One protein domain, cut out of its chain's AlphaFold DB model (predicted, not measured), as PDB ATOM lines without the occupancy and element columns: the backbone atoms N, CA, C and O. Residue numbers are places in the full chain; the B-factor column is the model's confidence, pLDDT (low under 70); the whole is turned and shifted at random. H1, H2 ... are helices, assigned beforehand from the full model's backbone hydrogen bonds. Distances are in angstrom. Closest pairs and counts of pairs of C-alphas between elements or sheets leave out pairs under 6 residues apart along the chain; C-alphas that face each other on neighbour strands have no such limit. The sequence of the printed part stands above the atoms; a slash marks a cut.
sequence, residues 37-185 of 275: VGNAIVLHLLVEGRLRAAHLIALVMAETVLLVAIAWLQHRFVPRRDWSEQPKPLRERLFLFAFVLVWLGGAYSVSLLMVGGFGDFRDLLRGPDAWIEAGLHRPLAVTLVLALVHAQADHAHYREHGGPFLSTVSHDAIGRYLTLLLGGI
ATOM      1  N   VAL A  37     -92.486 -30.379  -3.926       78.69
ATOM      2  CA  VAL A  37     -91.693 -30.223  -5.152       78.69
ATOM      3  C   VAL A  37     -90.203 -30.380  -4.853       78.69
ATOM      4  O   VAL A  37     -89.518 -31.122  -5.555       78.69
ATOM      5  N   GLY A  38     -89.699 -29.755  -3.785       78.06
ATOM      6  CA  GLY A  38     -88.297 -29.876  -3.381       78.06
ATOM      7  C   GLY A  38     -87.895 -31.322  -3.077       78.06
ATOM      8  O   GLY A  38     -86.881 -31.803  -3.583       78.06
ATOM      9  N   ASN A  39     -88.715 -32.048  -2.311       83.94
ATOM     10  CA  ASN A  39     -88.452 -33.453  -1.990       83.94
ATOM     11  C   ASN A  39     -88.616 -34.379  -3.208       83.94
ATOM     12  O   ASN A  39     -87.841 -35.322  -3.358       83.94
ATOM     13  N   ALA A  40     -89.553 -34.088  -4.118       81.00
ATOM     14  CA  ALA A  40     -89.709 -34.826  -5.371       81.00
ATOM     15  C   ALA A  40     -88.482 -34.680  -6.287       81.00
ATOM     16  O   ALA A  40     -88.028 -35.669  -6.857       81.00
ATOM     17  N   ILE A  41     -87.900 -33.479  -6.378       81.19
ATOM     18  CA  ILE A  41     -86.659 -33.242  -7.132       81.19
ATOM     19  C   ILE A  41     -85.501 -34.036  -6.521       81.19
ATOM     20  O   ILE A  41     -84.767 -34.702  -7.248       81.19
ATOM     21  N   VAL A  42     -85.342 -34.010  -5.193       80.94
ATOM     22  CA  VAL A  42     -84.296 -34.788  -4.505       80.94
ATOM     23  C   VAL A  42     -84.459 -36.281  -4.785       80.94
ATOM     24  O   VAL A  42     -83.485 -36.946  -5.134       80.94
ATOM     25  N   LEU A  43     -85.685 -36.800  -4.691       80.44
ATOM     26  CA  LEU A  43     -85.972 -38.199  -4.987       80.44
ATOM     27  C   LEU A  43     -85.663 -38.549  -6.448       80.44
ATOM     28  O   LEU A  43     -85.033 -39.568  -6.711       80.44
ATOM     29  N   HIS A  44     -86.052 -37.692  -7.391       79.69
ATOM     30  CA  HIS A  44     -85.760 -37.875  -8.809       79.69
ATOM     31  C   HIS A  44     -84.248 -37.931  -9.080       79.69
ATOM     32  O   HIS A  44     -83.783 -38.853  -9.745       79.69
ATOM     33  N   LEU A  45     -83.461 -37.030  -8.483       80.31
ATOM     34  CA  LEU A  45     -81.999 -37.029  -8.616       80.31
ATOM     35  C   LEU A  45     -81.336 -38.278  -8.012       80.31
ATOM     36  O   LEU A  45     -80.312 -38.732  -8.529       80.31
ATOM     37  N   LEU A  46     -81.905 -38.835  -6.938       81.69
ATOM     38  CA  LEU A  46     -81.457 -40.107  -6.356       81.69
ATOM     39  C   LEU A  46     -81.777 -41.284  -7.289       81.69
ATOM     40  O   LEU A  46     -80.926 -42.145  -7.493       81.69
ATOM     41  N   VAL A  47     -82.974 -41.307  -7.884       79.31
ATOM     42  CA  VAL A  47     -83.404 -42.362  -8.822       79.31
ATOM     43  C   VAL A  47     -82.572 -42.349 -10.105       79.31
ATOM     44  O   VAL A  47     -82.200 -43.410 -10.597       79.31
ATOM     45  N   GLU A  48     -82.213 -41.172 -10.622       80.69
ATOM     46  CA  GLU A  48     -81.324 -41.037 -11.786       80.69
ATOM     47  C   GLU A  48     -79.847 -41.356 -11.473       80.69
ATOM     48  O   GLU A  48     -78.999 -41.298 -12.362       80.69
ATOM     49  N   GLY A  49     -79.502 -41.649 -10.212       76.06
ATOM     50  CA  GLY A  49     -78.126 -41.916  -9.779       76.06
ATOM     51  C   GLY A  49     -77.206 -40.689  -9.798       76.06
ATOM     52  O   GLY A  49     -75.997 -40.816  -9.606       76.06
ATOM     53  N   ARG A  50     -77.765 -39.491 -10.012       75.75
ATOM     54  CA  ARG A  50     -77.032 -38.214 -10.049       75.75
ATOM     55  C   ARG A  50     -76.678 -37.714  -8.654       75.75
ATOM     56  O   ARG A  50     -75.727 -36.956  -8.495       75.75
ATOM     57  N   LEU A  51     -77.433 -38.147  -7.645       79.25
ATOM     58  CA  LEU A  51     -77.142 -37.940  -6.234       79.25
ATOM     59  C   LEU A  51     -76.999 -39.309  -5.558       79.25
ATOM     60  O   LEU A  51     -77.826 -40.192  -5.762       79.25
ATOM     61  N   ARG A  52     -75.958 -39.491  -4.740       85.69
ATOM     62  CA  ARG A  52     -75.799 -40.689  -3.902       85.69
ATOM     63  C   ARG A  52     -76.357 -40.427  -2.506       85.69
ATOM     64  O   ARG A  52     -76.331 -39.295  -2.025       85.69
ATOM     65  N   ALA A  53     -76.815 -41.479  -1.829       84.06
ATOM     66  CA  ALA A  53     -77.367 -41.393  -0.475       84.06
ATOM     67  C   ALA A  53     -76.412 -40.689   0.511       84.06
ATOM     68  O   ALA A  53     -76.826 -39.793   1.245       84.06
ATOM     69  N   ALA A  54     -75.118 -41.020   0.462       88.25
ATOM     70  CA  ALA A  54     -74.091 -40.391   1.294       88.25
ATOM     71  C   ALA A  54     -73.959 -38.879   1.051       88.25
ATOM     72  O   ALA A  54     -73.805 -38.114   2.004       88.25
ATOM     73  N   HIS A  55     -74.073 -38.439  -0.207       90.19
ATOM     74  CA  HIS A  55     -74.015 -37.024  -0.570       90.19
ATOM     75  C   HIS A  55     -75.178 -36.240   0.041       90.19
ATOM     76  O   HIS A  55     -74.986 -35.116   0.496       90.19
ATOM     77  N   LEU A  56     -76.372 -36.837   0.098       88.31
ATOM     78  CA  LEU A  56     -77.537 -36.209   0.717       88.31
ATOM     79  C   LEU A  56     -77.354 -36.045   2.230       88.31
ATOM     80  O   LEU A  56     -77.636 -34.975   2.764       88.31
ATOM     81  N   ILE A  57     -76.836 -37.071   2.912       89.38
ATOM     82  CA  ILE A  57     -76.526 -36.985   4.345       89.38
ATOM     83  C   ILE A  57     -75.500 -35.868   4.586       89.38
ATOM     84  O   ILE A  57     -75.716 -35.000   5.433       89.38
ATOM     85  N   ALA A  58     -74.398 -35.873   3.830       90.44
ATOM     86  CA  ALA A  58     -73.337 -34.879   3.954       90.44
ATOM     87  C   ALA A  58     -73.845 -33.456   3.686       90.44
ATOM     88  O   ALA A  58     -73.513 -32.538   4.434       90.44
ATOM     89  N   LEU A  59     -74.695 -33.282   2.671       90.62
ATOM     90  CA  LEU A  59     -75.325 -32.007   2.355       90.62
ATOM     91  C   LEU A  59     -76.160 -31.494   3.531       90.62
ATOM     92  O   LEU A  59     -75.945 -30.369   3.970       90.62
ATOM     93  N   VAL A  60     -77.060 -32.314   4.082       91.12
ATOM     94  CA  VAL A  60     -77.912 -31.896   5.209       91.12
ATOM     95  C   VAL A  60     -77.071 -31.604   6.458       91.12
ATOM     96  O   VAL A  60     -77.355 -30.642   7.175       91.12
ATOM     97  N   MET A  61     -76.007 -32.373   6.710       90.81
ATOM     98  CA  MET A  61     -75.051 -32.077   7.786       90.81
ATOM     99  C   MET A  61     -74.368 -30.720   7.588       90.81
ATOM    100  O   MET A  61     -74.341 -29.910   8.515       90.81
ATOM    101  N   ALA A  62     -73.863 -30.440   6.386       91.50
ATOM    102  CA  ALA A  62     -73.218 -29.170   6.067       91.50
ATOM    103  C   ALA A  62     -74.195 -27.987   6.149       91.50
ATOM    104  O   ALA A  62     -73.852 -26.964   6.737       91.50
ATOM    105  N   GLU A  63     -75.425 -28.136   5.650       92.44
ATOM    106  CA  GLU A  63     -76.482 -27.129   5.802       92.44
ATOM    107  C   GLU A  63     -76.795 -26.863   7.276       92.44
ATOM    108  O   GLU A  63     -76.924 -25.710   7.679       92.44
ATOM    109  N   THR A  64     -76.873 -27.912   8.100       92.50
ATOM    110  CA  THR A  64     -77.116 -27.769   9.541       92.50
ATOM    111  C   THR A  64     -76.002 -26.957  10.197       92.50
ATOM    112  O   THR A  64     -76.283 -25.986  10.894       92.50
ATOM    113  N   VAL A  65     -74.736 -27.314   9.951       91.69
ATOM    114  CA  VAL A  65     -73.577 -26.594  10.506       91.69
ATOM    115  C   VAL A  65     -73.565 -25.140  10.043       91.69
ATOM    116  O   VAL A  65     -73.368 -24.238  10.858       91.69
ATOM    117  N   LEU A  66     -73.817 -24.905   8.755       93.25
ATOM    118  CA  LEU A  66     -73.860 -23.572   8.167       93.25
ATOM    119  C   LEU A  66     -74.939 -22.697   8.818       93.25
ATOM    120  O   LEU A  66     -74.644 -21.592   9.270       93.25
ATOM    121  N   LEU A  67     -76.175 -23.191   8.890       93.31
ATOM    122  CA  LEU A  67     -77.303 -22.447   9.450       93.31
ATOM    123  C   LEU A  67     -77.109 -22.186  10.946       93.31
ATOM    124  O   LEU A  67     -77.354 -21.073  11.401       93.31
ATOM    125  N   VAL A  68     -76.592 -23.162  11.701       91.44
ATOM    126  CA  VAL A  68     -76.249 -22.975  13.120       91.44
ATOM    127  C   VAL A  68     -75.164 -21.909  13.292       91.44
ATOM    128  O   VAL A  68     -75.275 -21.074  14.188       91.44
ATOM    129  N   ALA A  69     -74.134 -21.896  12.441       92.75
ATOM    130  CA  ALA A  69     -73.074 -20.891  12.503       92.75
ATOM    131  C   ALA A  69     -73.604 -19.477  12.213       92.75
ATOM    132  O   ALA A  69     -73.268 -18.536  12.935       92.75
ATOM    133  N   ILE A  70     -74.469 -19.329  11.204       93.06
ATOM    134  CA  ILE A  70     -75.111 -18.048  10.874       93.06
ATOM    135  C   ILE A  70     -76.042 -17.610  12.010       93.06
ATOM    136  O   ILE A  70     -75.944 -16.472  12.460       93.06
ATOM    137  N   ALA A  71     -76.888 -18.505  12.526       91.31
ATOM    138  CA  ALA A  71     -77.772 -18.218  13.652       91.31
ATOM    139  C   ALA A  71     -76.988 -17.774  14.896       91.31
ATOM    140  O   ALA A  71     -77.307 -16.769  15.533       91.31
ATOM    141  N   TRP A  72     -75.902 -18.477  15.222       90.62
ATOM    142  CA  TRP A  72     -75.015 -18.098  16.319       90.62
ATOM    143  C   TRP A  72     -74.412 -16.703  16.115       90.62
ATOM    144  O   TRP A  72     -74.384 -15.896  17.052       90.62
ATOM    145  N   LEU A  73     -73.975 -16.395  14.891       92.19
ATOM    146  CA  LEU A  73     -73.434 -15.087  14.541       92.19
ATOM    147  C   LEU A  73     -74.494 -13.982  14.678       92.19
ATOM    148  O   LEU A  73     -74.198 -12.947  15.271       92.19
ATOM    149  N   GLN A  74     -75.732 -14.207  14.225       92.00
ATOM    150  CA  GLN A  74     -76.847 -13.267  14.419       92.00
ATOM    151  C   GLN A  74     -77.074 -12.954  15.901       92.00
ATOM    152  O   GLN A  74     -77.128 -11.791  16.304       92.00
ATOM    153  N   HIS A  75     -77.162 -13.994  16.738       88.56
ATOM    154  CA  HIS A  75     -77.395 -13.838  18.172       88.56
ATOM    155  C   HIS A  75     -76.277 -13.045  18.865       88.56
ATOM    156  O   HIS A  75     -76.526 -12.392  19.880       88.56
ATOM    157  N   ARG A  76     -75.054 -13.030  18.314       89.62
ATOM    158  CA  ARG A  76     -73.946 -12.226  18.851       89.62
ATOM    159  C   ARG A  76     -74.188 -10.715  18.748       89.62
ATOM    160  O   ARG A  76     -73.630  -9.981  19.570       89.62
ATOM    161  N   PHE A  77     -75.014 -10.280  17.796       90.06
ATOM    162  CA  PHE A  77     -75.386  -8.879  17.568       90.06
ATOM    163  C   PHE A  77     -76.646  -8.441  18.330       90.06
ATOM    164  O   PHE A  77     -77.053  -7.286  18.219       90.06
ATOM    165  N   VAL A  78     -77.252  -9.328  19.126       90.06
ATOM    166  CA  VAL A  78     -78.457  -9.045  19.917       90.06
ATOM    167  C   VAL A  78     -78.141  -9.163  21.415       90.06
ATOM    168  O   VAL A  78     -77.523 -10.150  21.830       90.06
ATOM    169  N   PRO A  79     -78.562  -8.204  22.265       89.69
ATOM    170  CA  PRO A  79     -78.451  -8.320  23.716       89.69
ATOM    171  C   PRO A  79     -79.071  -9.621  24.240       89.69
ATOM    172  O   PRO A  79     -80.194  -9.967  23.889       89.69
ATOM    173  N   ARG A  80     -78.375 -10.316  25.152       85.94
ATOM    174  CA  ARG A  80     -78.830 -11.611  25.704       85.94
ATOM    175  C   ARG A  80     -80.220 -11.579  26.339       85.94
ATOM    176  O   ARG A  80     -80.911 -12.588  26.325       85.94
ATOM    177  N   ARG A  81     -80.629 -10.433  26.891       86.81
ATOM    178  CA  ARG A  81     -81.965 -10.252  27.483       86.81
ATOM    179  C   ARG A  81     -83.105 -10.425  26.472       86.81
ATOM    180  O   ARG A  81     -84.200 -10.778  26.878       86.81
ATOM    181  N   ASP A  82     -82.828 -10.201  25.188       87.00
ATOM    182  CA  ASP A  82     -83.825 -10.253  24.117       87.00
ATOM    183  C   ASP A  82     -83.777 -11.587  23.359       87.00
ATOM    184  O   ASP A  82     -84.443 -11.738  22.340       87.00
ATOM    185  N   TRP A  83     -82.973 -12.555  23.809       86.25
ATOM    186  CA  TRP A  83     -82.948 -13.885  23.207       86.25
ATOM    187  C   TRP A  83     -84.231 -14.632  23.568       86.25
ATOM    188  O   TRP A  83     -84.575 -14.725  24.746       86.25
ATOM    189  N   SER A  84     -84.908 -15.178  22.555       76.88
ATOM    190  CA  SER A  84     -86.148 -15.945  22.726       76.88
ATOM    191  C   SER A  84     -85.970 -17.168  23.623       76.88
ATOM    192  O   SER A  84     -86.851 -17.495  24.407       76.88
ATOM    193  N   GLU A  85     -84.807 -17.814  23.544       76.50
ATOM    194  CA  GLU A  85     -84.407 -18.886  24.446       76.50
ATOM    195  C   GLU A  85     -83.092 -18.522  25.126       76.50
ATOM    196  O   GLU A  85     -82.075 -18.239  24.480       76.50
ATOM    197  N   GLN A  86     -83.104 -18.547  26.457       80.00
ATOM    198  CA  GLN A  86     -81.879 -18.377  27.220       80.00
ATOM    199  C   GLN A  86     -80.987 -19.614  27.057       80.00
ATOM    200  O   GLN A  86     -81.470 -20.748  26.997       80.00
ATOM    201  N   PRO A  87     -79.660 -19.424  26.985       78.44
ATOM    202  CA  PRO A  87     -78.736 -20.529  26.828       78.44
ATOM    203  C   PRO A  87     -78.875 -21.519  27.990       78.44
ATOM    204  O   PRO A  87     -78.657 -21.157  29.144       78.44
ATOM    205  N   LYS A  88     -79.178 -22.784  27.664       81.12
ATOM    206  CA  LYS A  88     -79.254 -23.873  28.650       81.12
ATOM    207  C   LYS A  88     -77.972 -23.982  29.493       81.12
ATOM    208  O   LYS A  88     -76.885 -23.696  28.971       81.12
ATOM    209  N   PRO A  89     -78.062 -24.449  30.752       86.94
ATOM    210  CA  PRO A  89     -76.899 -24.718  31.591       86.94
ATOM    211  C   PRO A  89     -75.869 -25.614  30.889       86.94
ATOM    212  O   PRO A  89     -76.219 -26.497  30.103       86.94
ATOM    213  N   LEU A  90     -74.582 -25.434  31.210       82.94
ATOM    214  CA  LEU A  90     -73.490 -26.177  30.566       82.94
ATOM    215  C   LEU A  90     -73.679 -27.699  30.654       82.94
ATOM    216  O   LEU A  90     -73.409 -28.402  29.688       82.94
ATOM    217  N   ARG A  91     -74.187 -28.208  31.783       86.06
ATOM    218  CA  ARG A  91     -74.440 -29.642  31.984       86.06
ATOM    219  C   ARG A  91     -75.448 -30.204  30.980       86.06
ATOM    220  O   ARG A  91     -75.200 -31.252  30.393       86.06
ATOM    221  N   GLU A  92     -76.556 -29.502  30.763       83.88
ATOM    222  CA  GLU A  92     -77.567 -29.902  29.779       83.88
ATOM    223  C   GLU A  92     -77.020 -29.808  28.359       83.88
ATOM    224  O   GLU A  92     -77.234 -30.707  27.554       83.88
ATOM    225  N   ARG A  93     -76.243 -28.760  28.067       81.94
ATOM    226  CA  ARG A  93     -75.557 -28.625  26.777       81.94
ATOM    227  C   ARG A  93     -74.615 -29.791  26.513       81.94
ATOM    228  O   ARG A  93     -74.656 -30.348  25.427       81.94
ATOM    229  N   LEU A  94     -73.797 -30.181  27.492       84.44
ATOM    230  CA  LEU A  94     -72.876 -31.312  27.366       84.44
ATOM    231  C   LEU A  94     -73.622 -32.623  27.116       84.44
ATOM    232  O   LEU A  94     -73.213 -33.390  26.249       84.44
ATOM    233  N   PHE A  95     -74.728 -32.858  27.824       84.44
ATOM    234  CA  PHE A  95     -75.572 -34.024  27.575       84.44
ATOM    235  C   PHE A  95     -76.150 -34.015  26.154       84.44
ATOM    236  O   PHE A  95     -76.059 -35.020  25.455       84.44
ATOM    237  N   LEU A  96     -76.681 -32.876  25.699       81.69
ATOM    238  CA  LEU A  96     -77.194 -32.723  24.336       81.69
ATOM    239  C   LEU A  96     -76.095 -32.936  23.291       81.69
ATOM    240  O   LEU A  96     -76.314 -33.660  22.327       81.69
ATOM    241  N   PHE A  97     -74.898 -32.378  23.491       83.38
ATOM    242  CA  PHE A  97     -73.762 -32.603  22.597       83.38
ATOM    243  C   PHE A  97     -73.352 -34.074  22.554       83.38
ATOM    244  O   PHE A  97     -73.128 -34.601  21.469       83.38
ATOM    245  N   ALA A  98     -73.288 -34.747  23.705       85.00
ATOM    246  CA  ALA A  98     -72.975 -36.169  23.767       85.00
ATOM    247  C   ALA A  98     -74.040 -37.004  23.045       85.00
ATOM    248  O   ALA A  98     -73.697 -37.859  22.235       85.00
ATOM    249  N   PHE A  99     -75.322 -36.716  23.282       85.31
ATOM    250  CA  PHE A  99     -76.428 -37.370  22.590       85.31
ATOM    251  C   PHE A  99     -76.339 -37.171  21.075       85.31
ATOM    252  O   PHE A  99     -76.394 -38.144  20.333       85.31
ATOM    253  N   VAL A 100     -76.140 -35.934  20.612       82.19
ATOM    254  CA  VAL A 100     -76.004 -35.611  19.185       82.19
ATOM    255  C   VAL A 100     -74.791 -36.296  18.577       82.19
ATOM    256  O   VAL A 100     -74.892 -36.835  17.482       82.19
ATOM    257  N   LEU A 101     -73.657 -36.327  19.274       84.94
ATOM    258  CA  LEU A 101     -72.450 -36.994  18.795       84.94
ATOM    259  C   LEU A 101     -72.660 -38.506  18.669       84.94
ATOM    260  O   LEU A 101     -72.269 -39.091  17.665       84.94
ATOM    261  N   VAL A 102     -73.297 -39.134  19.659       86.44
ATOM    262  CA  VAL A 102     -73.621 -40.568  19.625       86.44
ATOM    263  C   VAL A 102     -74.658 -40.865  18.549       86.44
ATOM    264  O   VAL A 102     -74.521 -41.852  17.835       86.44
ATOM    265  N   TRP A 103     -75.669 -40.013  18.391       87.06
ATOM    266  CA  TRP A 103     -76.702 -40.185  17.377       87.06
ATOM    267  C   TRP A 103     -76.131 -40.011  15.973       87.06
ATOM    268  O   TRP A 103     -76.223 -40.919  15.154       87.06
ATOM    269  N   LEU A 104     -75.487 -38.875  15.698       83.06
ATOM    270  CA  LEU A 104     -74.905 -38.599  14.391       83.06
ATOM    271  C   LEU A 104     -73.760 -39.565  14.085       83.06
ATOM    272  O   LEU A 104     -73.712 -40.123  12.999       83.06
ATOM    273  N   GLY A 105     -72.873 -39.825  15.043       83.75
ATOM    274  CA  GLY A 105     -71.780 -40.776  14.875       83.75
ATOM    275  C   GLY A 105     -72.282 -42.206  14.692       83.75
ATOM    276  O   GLY A 105     -71.899 -42.868  13.737       83.75
ATOM    277  N   GLY A 106     -73.159 -42.690  15.569       86.25
ATOM    278  CA  GLY A 106     -73.654 -44.065  15.556       86.25
ATOM    279  C   GLY A 106     -74.664 -44.333  14.441       86.25
ATOM    280  O   GLY A 106     -74.413 -45.167  13.571       86.25
ATOM    281  N   ALA A 107     -75.791 -43.615  14.434       86.69
ATOM    282  CA  ALA A 107     -76.890 -43.866  13.500       86.69
ATOM    283  C   ALA A 107     -76.480 -43.607  12.042       86.69
ATOM    284  O   ALA A 107     -76.819 -44.403  11.160       86.69
ATOM    285  N   TYR A 108     -75.688 -42.557  11.774       88.31
ATOM    286  CA  TYR A 108     -75.193 -42.334  10.413       88.31
ATOM    287  C   TYR A 108     -74.012 -43.214  10.030       88.31
ATOM    288  O   TYR A 108     -73.908 -43.529   8.851       88.31
ATOM    289  N   SER A 109     -73.189 -43.711  10.961       87.31
ATOM    290  CA  SER A 109     -72.222 -44.768  10.610       87.31
ATOM    291  C   SER A 109     -72.933 -46.042  10.161       87.31
ATOM    292  O   SER A 109     -72.550 -46.629   9.152       87.31
ATOM    293  N   VAL A 110     -74.004 -46.441  10.855       86.50
ATOM    294  CA  VAL A 110     -74.840 -47.577  10.438       86.50
ATOM    295  C   VAL A 110     -75.495 -47.288   9.088       86.50
ATOM    296  O   VAL A 110     -75.416 -48.118   8.188       86.50
ATOM    297  N   SER A 111     -76.073 -46.100   8.903       86.69
ATOM    298  CA  SER A 111     -76.682 -45.715   7.623       86.69
ATOM    299  C   SER A 111     -75.675 -45.735   6.471       86.69
ATOM    300  O   SER A 111     -75.962 -46.316   5.429       86.69
ATOM    301  N   LEU A 112     -74.481 -45.161   6.660       88.81
ATOM    302  CA  LEU A 112     -73.402 -45.164   5.670       88.81
ATOM    303  C   LEU A 112     -72.918 -46.583   5.363       88.81
ATOM    304  O   LEU A 112     -72.639 -46.880   4.204       88.81
ATOM    305  N   LEU A 113     -72.861 -47.468   6.363       87.50
ATOM    306  CA  LEU A 113     -72.541 -48.882   6.161       87.50
ATOM    307  C   LEU A 113     -73.609 -49.572   5.303       87.50
ATOM    308  O   LEU A 113     -73.272 -50.233   4.325       87.50
ATOM    309  N   MET A 114     -74.887 -49.376   5.635       82.94
ATOM    310  CA  MET A 114     -76.014 -49.982   4.920       82.94
ATOM    311  C   MET A 114     -76.098 -49.535   3.460       82.94
ATOM    312  O   MET A 114     -76.469 -50.334   2.604       82.94
ATOM    313  N   VAL A 115     -75.754 -48.278   3.167       85.38
ATOM    314  CA  VAL A 115     -75.789 -47.750   1.794       85.38
ATOM    315  C   VAL A 115     -74.457 -47.858   1.048       85.38
ATOM    316  O   VAL A 115     -74.359 -47.370  -0.074       85.38
ATOM    317  N   GLY A 116     -73.422 -48.453   1.654       87.06
ATOM    318  CA  GLY A 116     -72.075 -48.501   1.069       87.06
ATOM    319  C   GLY A 116     -71.435 -47.117   0.869       87.06
ATOM    320  O   GLY A 116     -70.535 -46.956   0.054       87.06
ATOM    321  N   GLY A 117     -71.900 -46.108   1.608       88.25
ATOM    322  CA  GLY A 117     -71.611 -44.691   1.387       88.25
ATOM    323  C   GLY A 117     -70.322 -44.167   2.023       88.25
ATOM    324  O   GLY A 117     -70.026 -42.980   1.906       88.25
ATOM    325  N   PHE A 118     -69.555 -45.008   2.724       90.31
ATOM    326  CA  PHE A 118     -68.340 -44.570   3.425       90.31
ATOM    327  C   PHE A 118     -67.256 -44.021   2.491       90.31
ATOM    328  O   PHE A 118     -66.551 -43.092   2.881       90.31
ATOM    329  N   GLY A 119     -67.116 -44.580   1.283       90.50
ATOM    330  CA  GLY A 119     -66.166 -44.086   0.281       90.50
ATOM    331  C   GLY A 119     -66.499 -42.654  -0.129       90.50
ATOM    332  O   GLY A 119     -65.705 -41.750   0.113       90.50
ATOM    333  N   ASP A 120     -67.728 -42.452  -0.609       89.19
ATOM    334  CA  ASP A 120     -68.261 -41.142  -0.998       89.19
ATOM    335  C   ASP A 120     -68.134 -40.111   0.131       89.19
ATOM    336  O   ASP A 120     -67.683 -38.984  -0.069       89.19
ATOM    337  N   PHE A 121     -68.501 -40.505   1.353       90.44
ATOM    338  CA  PHE A 121     -68.421 -39.622   2.511       90.44
ATOM    339  C   PHE A 121     -66.972 -39.234   2.832       90.44
ATOM    340  O   PHE A 121     -66.687 -38.074   3.123       90.44
ATOM    341  N   ARG A 122     -66.035 -40.183   2.743       92.12
ATOM    342  CA  ARG A 122     -64.607 -39.919   2.945       92.12
ATOM    343  C   ARG A 122     -64.043 -38.990   1.874       92.12
ATOM    344  O   ARG A 122     -63.214 -38.147   2.207       92.12
ATOM    345  N   ASP A 123     -64.470 -39.130   0.625       91.69
ATOM    346  CA  ASP A 123     -64.026 -38.263  -0.468       91.69
ATOM    347  C   ASP A 123     -64.496 -36.822  -0.263       91.69
ATOM    348  O   ASP A 123     -63.693 -35.895  -0.373       91.69
ATOM    349  N   LEU A 124     -65.736 -36.632   0.194       91.38
ATOM    350  CA  LEU A 124     -66.243 -35.318   0.598       91.38
ATOM    351  C   LEU A 124     -65.464 -34.703   1.773       91.38
ATOM    352  O   LEU A 124     -65.312 -33.484   1.839       91.38
ATOM    353  N   LEU A 125     -64.943 -35.511   2.699       90.38
ATOM    354  CA  LEU A 125     -64.120 -35.013   3.809       90.38
ATOM    355  C   LEU A 125     -62.698 -34.614   3.390       90.38
ATOM    356  O   LEU A 125     -62.040 -33.873   4.118       90.38
ATOM    357  N   ARG A 126     -62.196 -35.113   2.254       92.25
ATOM    358  CA  ARG A 126     -60.815 -34.867   1.805       92.25
ATOM    359  C   ARG A 126     -60.618 -33.484   1.199       92.25
ATOM    360  O   ARG A 126     -59.514 -32.955   1.295       92.25
ATOM    361  N   GLY A 127     -61.641 -32.905   0.577       90.50
ATOM    362  CA  GLY A 127     -61.500 -31.603  -0.060       90.50
ATOM    363  C   GLY A 127     -62.731 -31.133  -0.833       90.50
ATOM    364  O   GLY A 127     -63.704 -31.874  -0.970       90.50
ATOM    365  N   PRO A 128     -62.695 -29.889  -1.343       91.12
ATOM    366  CA  PRO A 128     -63.823 -29.256  -2.024       91.12
ATOM    367  C   PRO A 128     -64.131 -29.857  -3.403       91.12
ATOM    368  O   PRO A 128     -65.268 -29.749  -3.853       91.12
ATOM    369  N   ASP A 129     -63.171 -30.511  -4.060       92.88
ATOM    370  CA  ASP A 129     -63.348 -31.036  -5.424       92.88
ATOM    371  C   ASP A 129     -64.494 -32.052  -5.500       92.88
ATOM    372  O   ASP A 129     -65.384 -31.918  -6.335       92.88
ATOM    373  N   ALA A 130     -64.573 -32.973  -4.533       89.75
ATOM    374  CA  ALA A 130     -65.670 -33.937  -4.438       89.75
ATOM    375  C   ALA A 130     -67.046 -33.258  -4.258       89.75
ATOM    376  O   ALA A 130     -68.056 -33.730  -4.780       89.75
ATOM    377  N   TRP A 131     -67.106 -32.109  -3.570       90.81
ATOM    378  CA  TRP A 131     -68.339 -31.318  -3.438       90.81
ATOM    379  C   TRP A 131     -68.722 -30.616  -4.743       90.81
ATOM    380  O   TRP A 131     -69.908 -30.395  -5.014       90.81
ATOM    381  N   ILE A 132     -67.728 -30.228  -5.541       89.94
ATOM    382  CA  ILE A 132     -67.932 -29.588  -6.839       89.94
ATOM    383  C   ILE A 132     -68.423 -30.619  -7.853       89.94
ATOM    384  O   ILE A 132     -69.459 -30.389  -8.480       89.94
ATOM    385  N   GLU A 133     -67.748 -31.763  -7.940       88.81
ATOM    386  CA  GLU A 133     -68.094 -32.883  -8.819       88.81
ATOM    387  C   GLU A 133     -69.493 -33.434  -8.522       88.81
ATOM    388  O   GLU A 133     -70.299 -33.611  -9.434       88.81
ATOM    389  N   ALA A 134     -69.832 -33.609  -7.241       84.94
ATOM    390  CA  ALA A 134     -71.167 -34.024  -6.820       84.94
ATOM    391  C   ALA A 134     -72.225 -32.901  -6.923       84.94
ATOM    392  O   ALA A 134     -73.398 -33.127  -6.627       84.94
ATOM    393  N   GLY A 135     -71.836 -31.678  -7.306       86.12
ATOM    394  CA  GLY A 135     -72.747 -30.542  -7.471       86.12
ATOM    395  C   GLY A 135     -73.310 -29.959  -6.168       86.12
ATOM    396  O   GLY A 135     -74.187 -29.097  -6.223       86.12
ATOM    397  N   LEU A 136     -72.807 -30.383  -5.004       87.44
ATOM    398  CA  LEU A 136     -73.324 -30.033  -3.671       87.44
ATOM    399  C   LEU A 136     -73.070 -28.574  -3.271       87.44
ATOM    400  O   LEU A 136     -73.791 -28.015  -2.448       87.44
ATOM    401  N   HIS A 137     -72.085 -27.926  -3.890       87.25
ATOM    402  CA  HIS A 137     -71.814 -26.497  -3.708       87.25
ATOM    403  C   HIS A 137     -73.011 -25.606  -4.086       87.25
ATOM    404  O   HIS A 137     -73.211 -24.560  -3.474       87.25
ATOM    405  N   ARG A 138     -73.830 -26.013  -5.068       86.38
ATOM    406  CA  ARG A 138     -74.985 -25.229  -5.538       86.38
ATOM    407  C   ARG A 138     -76.096 -25.137  -4.489       86.38
ATOM    408  O   ARG A 138     -76.449 -24.013  -4.142       86.38
ATOM    409  N   PRO A 139     -76.639 -26.252  -3.953       87.69
ATOM    410  CA  PRO A 139     -77.638 -26.169  -2.893       87.69
ATOM    411  C   PRO A 139     -77.084 -25.484  -1.638       87.69
ATOM    412  O   PRO A 139     -77.784 -24.661  -1.060       87.69
ATOM    413  N   LEU A 140     -75.815 -25.711  -1.269       87.69
ATOM    414  CA  LEU A 140     -75.195 -24.992  -0.149       87.69
ATOM    415  C   LEU A 140     -75.138 -23.477  -0.370       87.69
ATOM    416  O   LEU A 140     -75.432 -22.719   0.552       87.69
ATOM    417  N   ALA A 141     -74.794 -23.025  -1.578       87.75
ATOM    418  CA  ALA A 141     -74.780 -21.604  -1.913       87.75
ATOM    419  C   ALA A 141     -76.186 -20.990  -1.845       87.75
ATOM    420  O   ALA A 141     -76.345 -19.890  -1.321       87.75
ATOM    421  N   VAL A 142     -77.211 -21.709  -2.317       86.88
ATOM    422  CA  VAL A 142     -78.611 -21.271  -2.197       86.88
ATOM    423  C   VAL A 142     -79.006 -21.144  -0.725       86.88
ATOM    424  O   VAL A 142     -79.513 -20.099  -0.323       86.88
ATOM    425  N   THR A 143     -78.712 -22.157   0.091       89.44
ATOM    426  CA  THR A 143     -78.986 -22.139   1.534       89.44
ATOM    427  C   THR A 143     -78.256 -20.990   2.232       89.44
ATOM    428  O   THR A 143     -78.866 -20.284   3.030       89.44
ATOM    429  N   LEU A 144     -76.990 -20.728   1.885       92.38
ATOM    430  CA  LEU A 144     -76.233 -19.581   2.394       92.38
ATOM    431  C   LEU A 144     -76.909 -18.250   2.045       92.38
ATOM    432  O   LEU A 144     -77.132 -17.428   2.929       92.38
ATOM    433  N   VAL A 145     -77.236 -18.027   0.769       92.62
ATOM    434  CA  VAL A 145     -77.841 -16.768   0.313       92.62
ATOM    435  C   VAL A 145     -79.186 -16.534   0.999       92.62
ATOM    436  O   VAL A 145     -79.415 -15.444   1.521       92.62
ATOM    437  N   LEU A 146     -80.048 -17.552   1.060       89.31
ATOM    438  CA  LEU A 146     -81.340 -17.454   1.741       89.31
ATOM    439  C   LEU A 146     -81.169 -17.172   3.236       89.31
ATOM    440  O   LEU A 146     -81.826 -16.277   3.763       89.31
ATOM    441  N   ALA A 147     -80.236 -17.857   3.903       91.19
ATOM    442  CA  ALA A 147     -79.948 -17.628   5.314       91.19
ATOM    443  C   ALA A 147     -79.466 -16.196   5.584       91.19
ATOM    444  O   ALA A 147     -79.888 -15.587   6.563       91.19
ATOM    445  N   LEU A 148     -78.630 -15.623   4.713       93.12
ATOM    446  CA  LEU A 148     -78.179 -14.233   4.835       93.12
ATOM    447  C   LEU A 148     -79.324 -13.231   4.625       93.12
ATOM    448  O   LEU A 148     -79.421 -12.250   5.364       93.12
ATOM    449  N   VAL A 149     -80.216 -13.482   3.661       92.12
ATOM    450  CA  VAL A 149     -81.406 -12.645   3.428       92.12
ATOM    451  C   VAL A 149     -82.350 -12.696   4.631       92.12
ATOM    452  O   VAL A 149     -82.750 -11.646   5.139       92.12
ATOM    453  N   HIS A 150     -82.660 -13.896   5.131       90.12
ATOM    454  CA  HIS A 150     -83.460 -14.081   6.343       90.12
ATOM    455  C   HIS A 150     -82.803 -13.389   7.539       90.12
ATOM    456  O   HIS A 150     -83.467 -12.669   8.282       90.12
ATOM    457  N   ALA A 151     -81.478 -13.498   7.664       92.00
ATOM    458  CA  ALA A 151     -80.751 -12.862   8.744       92.00
ATOM    459  C   ALA A 151     -80.828 -11.347   8.755       92.00
ATOM    460  O   ALA A 151     -81.037 -10.742   9.809       92.00
ATOM    461  N   GLN A 152     -80.683 -10.742   7.584       92.50
ATOM    462  CA  GLN A 152     -80.829  -9.309   7.443       92.50
ATOM    463  C   GLN A 152     -82.258  -8.867   7.783       92.50
ATOM    464  O   GLN A 152     -82.438  -7.866   8.479       92.50
ATOM    465  N   ALA A 153     -83.269  -9.619   7.336       88.88
ATOM    466  CA  ALA A 153     -84.670  -9.330   7.628       88.88
ATOM    467  C   ALA A 153     -84.992  -9.440   9.129       88.88
ATOM    468  O   ALA A 153     -85.733  -8.606   9.652       88.88
ATOM    469  N   ASP A 154     -84.428 -10.427   9.830       90.12
ATOM    470  CA  ASP A 154     -84.602 -10.605  11.277       90.12
ATOM    471  C   ASP A 154     -84.009  -9.436  12.063       90.12
ATOM    472  O   ASP A 154     -84.657  -8.877  12.951       90.12
ATOM    473  N   HIS A 155     -82.798  -9.005  11.701       90.75
ATOM    474  CA  HIS A 155     -82.170  -7.848  12.331       90.75
ATOM    475  C   HIS A 155     -82.898  -6.539  12.029       90.75
ATOM    476  O   HIS A 155     -83.040  -5.716  12.932       90.75
ATOM    477  N   ALA A 156     -83.363  -6.333  10.794       90.44
ATOM    478  CA  ALA A 156     -84.151  -5.154  10.441       90.44
ATOM    479  C   ALA A 156     -85.430  -5.080  11.286       90.44
ATOM    480  O   ALA A 156     -85.665  -4.076  11.959       90.44
ATOM    481  N   HIS A 157     -86.182  -6.181  11.359       88.88
ATOM    482  CA  HIS A 157     -87.402  -6.245  12.156       88.88
ATOM    483  C   HIS A 157     -87.145  -5.977  13.644       88.88
ATOM    484  O   HIS A 157     -87.865  -5.189  14.254       88.88
ATOM    485  N   TYR A 158     -86.100  -6.577  14.222       90.12
ATOM    486  CA  TYR A 158     -85.730  -6.353  15.622       90.12
ATOM    487  C   TYR A 158     -85.318  -4.904  15.907       90.12
ATOM    488  O   TYR A 158     -85.665  -4.361  16.953       90.12
ATOM    489  N   ARG A 159     -84.617  -4.239  14.981       90.50
ATOM    490  CA  ARG A 159     -84.259  -2.819  15.140       90.50
ATOM    491  C   ARG A 159     -85.480  -1.901  15.117       90.50
ATOM    492  O   ARG A 159     -85.453  -0.869  15.778       90.50
ATOM    493  N   GLU A 160     -86.513  -2.269  14.369       90.25
ATOM    494  CA  GLU A 160     -87.756  -1.501  14.259       90.25
ATOM    495  C   GLU A 160     -88.721  -1.754  15.427       90.25
ATOM    496  O   GLU A 160     -89.337  -0.815  15.926       90.25
ATOM    497  N   HIS A 161     -88.849  -3.005  15.880       87.00
ATOM    498  CA  HIS A 161     -89.900  -3.427  16.819       87.00
ATOM    499  C   HIS A 161     -89.383  -3.738  18.232       87.00
ATOM    500  O   HIS A 161     -90.181  -3.895  19.157       87.00
ATOM    501  N   GLY A 162     -88.064  -3.804  18.422       86.50
ATOM    502  CA  GLY A 162     -87.442  -4.193  19.683       86.50
ATOM    503  C   GLY A 162     -87.488  -5.702  19.940       86.50
ATOM    504  O   GLY A 162     -87.677  -6.513  19.035       86.50
ATOM    505  N   GLY A 163     -87.251  -6.080  21.198       82.69
ATOM    506  CA  GLY A 163     -87.214  -7.476  21.627       82.69
ATOM    507  C   GLY A 163     -88.594  -8.106  21.848       82.69
ATOM    508  O   GLY A 163     -89.579  -7.397  22.071       82.69
ATOM    509  N   PRO A 164     -88.659  -9.448  21.855       84.06
ATOM    510  CA  PRO A 164     -87.547 -10.386  21.718       84.06
ATOM    511  C   PRO A 164     -87.189 -10.688  20.261       84.06
ATOM    512  O   PRO A 164     -87.998 -10.573  19.343       84.06
ATOM    513  N   PHE A 165     -85.941 -11.098  20.069       87.56
ATOM    514  CA  PHE A 165     -85.389 -11.480  18.783       87.56
ATOM    515  C   PHE A 165     -85.777 -12.917  18.433       87.56
ATOM    516  O   PHE A 165     -85.397 -13.863  19.125       87.56
ATOM    517  N   LEU A 166     -86.497 -13.065  17.323       86.12
ATOM    518  CA  LEU A 166     -86.857 -14.343  16.722       86.12
ATOM    519  C   LEU A 166     -86.041 -14.528  15.439       86.12
ATOM    520  O   LEU A 166     -86.178 -13.732  14.513       86.12
ATOM    521  N   SER A 167     -85.211 -15.571  15.386       87.56
ATOM    522  CA  SER A 167     -84.403 -15.889  14.204       87.56
ATOM    523  C   SER A 167     -85.109 -16.907  13.312       87.56
ATOM    524  O   SER A 167     -85.386 -18.033  13.736       87.56
ATOM    525  N   THR A 168     -85.368 -16.535  12.061       88.44
ATOM    526  CA  THR A 168     -85.813 -17.461  11.013       88.44
ATOM    527  C   THR A 168     -84.720 -18.477  10.695       88.44
ATOM    528  O   THR A 168     -85.008 -19.662  10.561       88.44
ATOM    529  N   VAL A 169     -83.453 -18.054  10.682       89.44
ATOM    530  CA  VAL A 169     -82.313 -18.947  10.411       89.44
ATOM    531  C   VAL A 169     -82.206 -20.052  11.467       89.44
ATOM    532  O   VAL A 169     -81.922 -21.200  11.128       89.44
ATOM    533  N   SER A 170     -82.502 -19.748  12.735       88.06
ATOM    534  CA  SER A 170     -82.587 -20.760  13.793       88.06
ATOM    535  C   SER A 170     -83.704 -21.779  13.534       88.06
ATOM    536  O   SER A 170     -83.498 -22.967  13.771       88.06
ATOM    537  N   HIS A 171     -84.862 -21.361  13.007       85.44
ATOM    538  CA  HIS A 171     -85.943 -22.286  12.636       85.44
ATOM    539  C   HIS A 171     -85.538 -23.192  11.467       85.44
ATOM    540  O   HIS A 171     -85.760 -24.404  11.524       85.44
ATOM    541  N   ASP A 172     -84.883 -22.631  10.448       87.38
ATOM    542  CA  ASP A 172     -84.359 -23.394   9.311       87.38
ATOM    543  C   ASP A 172     -83.313 -24.426   9.779       87.38
ATOM    544  O   ASP A 172     -83.341 -25.592   9.369       87.38
ATOM    545  N   ALA A 173     -82.430 -24.034  10.709       89.12
ATOM    546  CA  ALA A 173     -81.450 -24.925  11.329       89.12
ATOM    547  C   ALA A 173     -82.119 -26.084  12.087       89.12
ATOM    548  O   ALA A 173     -81.696 -27.234  11.945       89.12
ATOM    549  N   ILE A 174     -83.186 -25.808  12.849       88.25
ATOM    550  CA  ILE A 174     -83.968 -26.840  13.547       88.25
ATOM    551  C   ILE A 174     -84.586 -27.814  12.538       88.25
ATOM    552  O   ILE A 174     -84.544 -29.019  12.767       88.25
ATOM    553  N   GLY A 175     -85.088 -27.339  11.395       86.88
ATOM    554  CA  GLY A 175     -85.608 -28.212  10.337       86.88
ATOM    555  C   GLY A 175     -84.564 -29.200   9.805       86.88
ATOM    556  O   GLY A 175     -84.851 -30.390   9.634       86.88
ATOM    557  N   ARG A 176     -83.321 -28.744   9.597       88.62
ATOM    558  CA  ARG A 176     -82.208 -29.614   9.175       88.62
ATOM    559  C   ARG A 176     -81.769 -30.571  10.278       88.62
ATOM    560  O   ARG A 176     -81.595 -31.760  10.019       88.62
ATOM    561  N   TYR A 177     -81.707 -30.094  11.513       88.88
ATOM    562  CA  TYR A 177     -81.423 -30.928  12.674       88.88
ATOM    563  C   TYR A 177     -82.477 -32.032  12.871       88.88
ATOM    564  O   TYR A 177     -82.123 -33.194  13.056       88.88
ATOM    565  N   LEU A 178     -83.770 -31.706  12.756       88.75
ATOM    566  CA  LEU A 178     -84.860 -32.682  12.805       88.75
ATOM    567  C   LEU A 178     -84.775 -33.675  11.650       88.75
ATOM    568  O   LEU A 178     -84.973 -34.863  11.867       88.75
ATOM    569  N   THR A 179     -84.418 -33.219  10.447       89.62
ATOM    570  CA  THR A 179     -84.166 -34.123   9.318       89.62
ATOM    571  C   THR A 179     -83.063 -35.128   9.656       89.62
ATOM    572  O   THR A 179     -83.221 -36.310   9.367       89.62
ATOM    573  N   LEU A 180     -81.975 -34.695  10.304       89.00
ATOM    574  CA  LEU A 180     -80.890 -35.594  10.705       89.00
ATOM    575  C   LEU A 180     -81.293 -36.553  11.833       89.00
ATOM    576  O   LEU A 180     -80.897 -37.717  11.868       89.00
ATOM    577  N   LEU A 181     -82.095 -36.072  12.779       88.44
ATOM    578  CA  LEU A 181     -82.554 -36.888  13.893       88.44
ATOM    579  C   LEU A 181     -83.533 -37.960  13.403       88.44
ATOM    580  O   LEU A 181     -83.321 -39.147  13.627       88.44
ATOM    581  N   LEU A 182     -84.558 -37.550  12.659       86.81
ATOM    582  CA  LEU A 182     -85.584 -38.433  12.111       86.81
ATOM    583  C   LEU A 182     -85.030 -39.339  10.998       86.81
ATOM    584  O   LEU A 182     -85.379 -40.513  10.916       86.81
ATOM    585  N   GLY A 183     -84.129 -38.817  10.164       84.69
ATOM    586  CA  GLY A 183     -83.497 -39.541   9.060       84.69
ATOM    587  C   GLY A 183     -82.388 -40.503   9.485       84.69
ATOM    588  O   GLY A 183     -81.941 -41.297   8.659       84.69
ATOM    589  N   GLY A 184     -81.952 -40.467  10.750       81.81
ATOM    590  CA  GLY A 184     -80.975 -41.415  11.299       81.81
ATOM    591  C   GLY A 184     -81.503 -42.852  11.376       81.81
ATOM    592  O   GLY A 184     -80.716 -43.794  11.334       81.81
ATOM    593  N   ILE A 185     -82.832 -43.027  11.428       82.06
ATOM    594  CA  ILE A 185     -83.514 -44.326  11.317       82.06
ATOM    595  C   ILE A 185     -84.507 -44.246  10.144       82.06
ATOM    596  O   ILE A 185     -85.697 -43.990  10.345       82.06
TER     597      ILE A 185
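AT A GLANCE: This is residues 37 to 185 of the 275 residues of an uncharacterized protein of Xanthomonadaceae bacterium (UniProt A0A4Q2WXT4). The long helix H2 runs through the middle of a bundle, with H6 and H7 packed on it, while the equally long-looking H3 runs back past H2 at some distance and comes near it only towards H3's last residues. The short helices H4 and H5 lie near the end where H2 begins, and H1 lies off that same end; residues 86 to 99, of which 90 to 99 belong to H3, stick out. The printed part has 149 residues with seven named helices, H1 to H7 in that order, and no named strand; the class is all helix. It is only just compact, close to loose, with a radius of gyration of the C-alphas of 17.3 A and spans of 49 by 34 by 28 A.

HOW THE PARTS SIT: H1, residues 37 to 47, is close to but not clearly touching H2, residues 53 to 76; their closest C-alphas, of Leu 46 and Ala 53, are 7.3 A apart. H3, residues 90 to 114, runs opposite ways to H2 at a shallow tilt of 19 degrees and is close but not clearly touching, with the C-alphas of Ala 54 and Leu 112 closest at 6.5 A. H4, residues 118 to 126, touches residues 54 to 58 of H2, closest at the C-alphas of Ala 54 and Phe 121, 5.8 A. H5, residues 128 to 133, and H4 touch only at the corner, and only just, with 3 pairs of C-alphas within 8 A; the closest are those of Leu 124 and Ala 130, 5.3 A. H6, residues 137 to 161, touches H2 the same way at a shallow tilt of 24 degrees, with the C-alphas of Glu 63 and Leu 140 closest at 6.5 A. H7, residues 168 to 183, touches H2 opposite ways at a shallow tilt of 31 degrees, with the C-alphas of Leu 67 and Ala 173 closest at 5.2 A. H2, H6 and H7 form a bundle, a group of helices packed together, in which H6 and H7 are a helical hairpin at a steep tilt of 43 degrees, closest at the C-alphas of Ala 147 and Val 169, 5.8 A. H3 and H7 only just touch, with 3 pairs of C-alphas within 8 A. H1 is apart from H6 and H7. In H1 to H7 every O i to N i+4 pair is within hydrogen-bond range.

IN THESE COORDINATES: H1 begins at C-alpha 37, (-91.693, -30.223, -5.152), and is 15.2 A long. H2 measures 35.2 A, H3 35.1 A and H6 35.8 A from first to last C-alpha. H7 is 22.3 A long and ends at C-alpha 183, (-83.497, -39.541, 9.060).

THE WHOLE: The two C-alphas farthest apart, of Gly 116 and Glu 160, are 51.3 A apart. The printed part has no cut, and the link from H2 to H3, residues 77 to 89, is long. The mean pLDDT of the printed part is 87.2, and no printed residue is under 70.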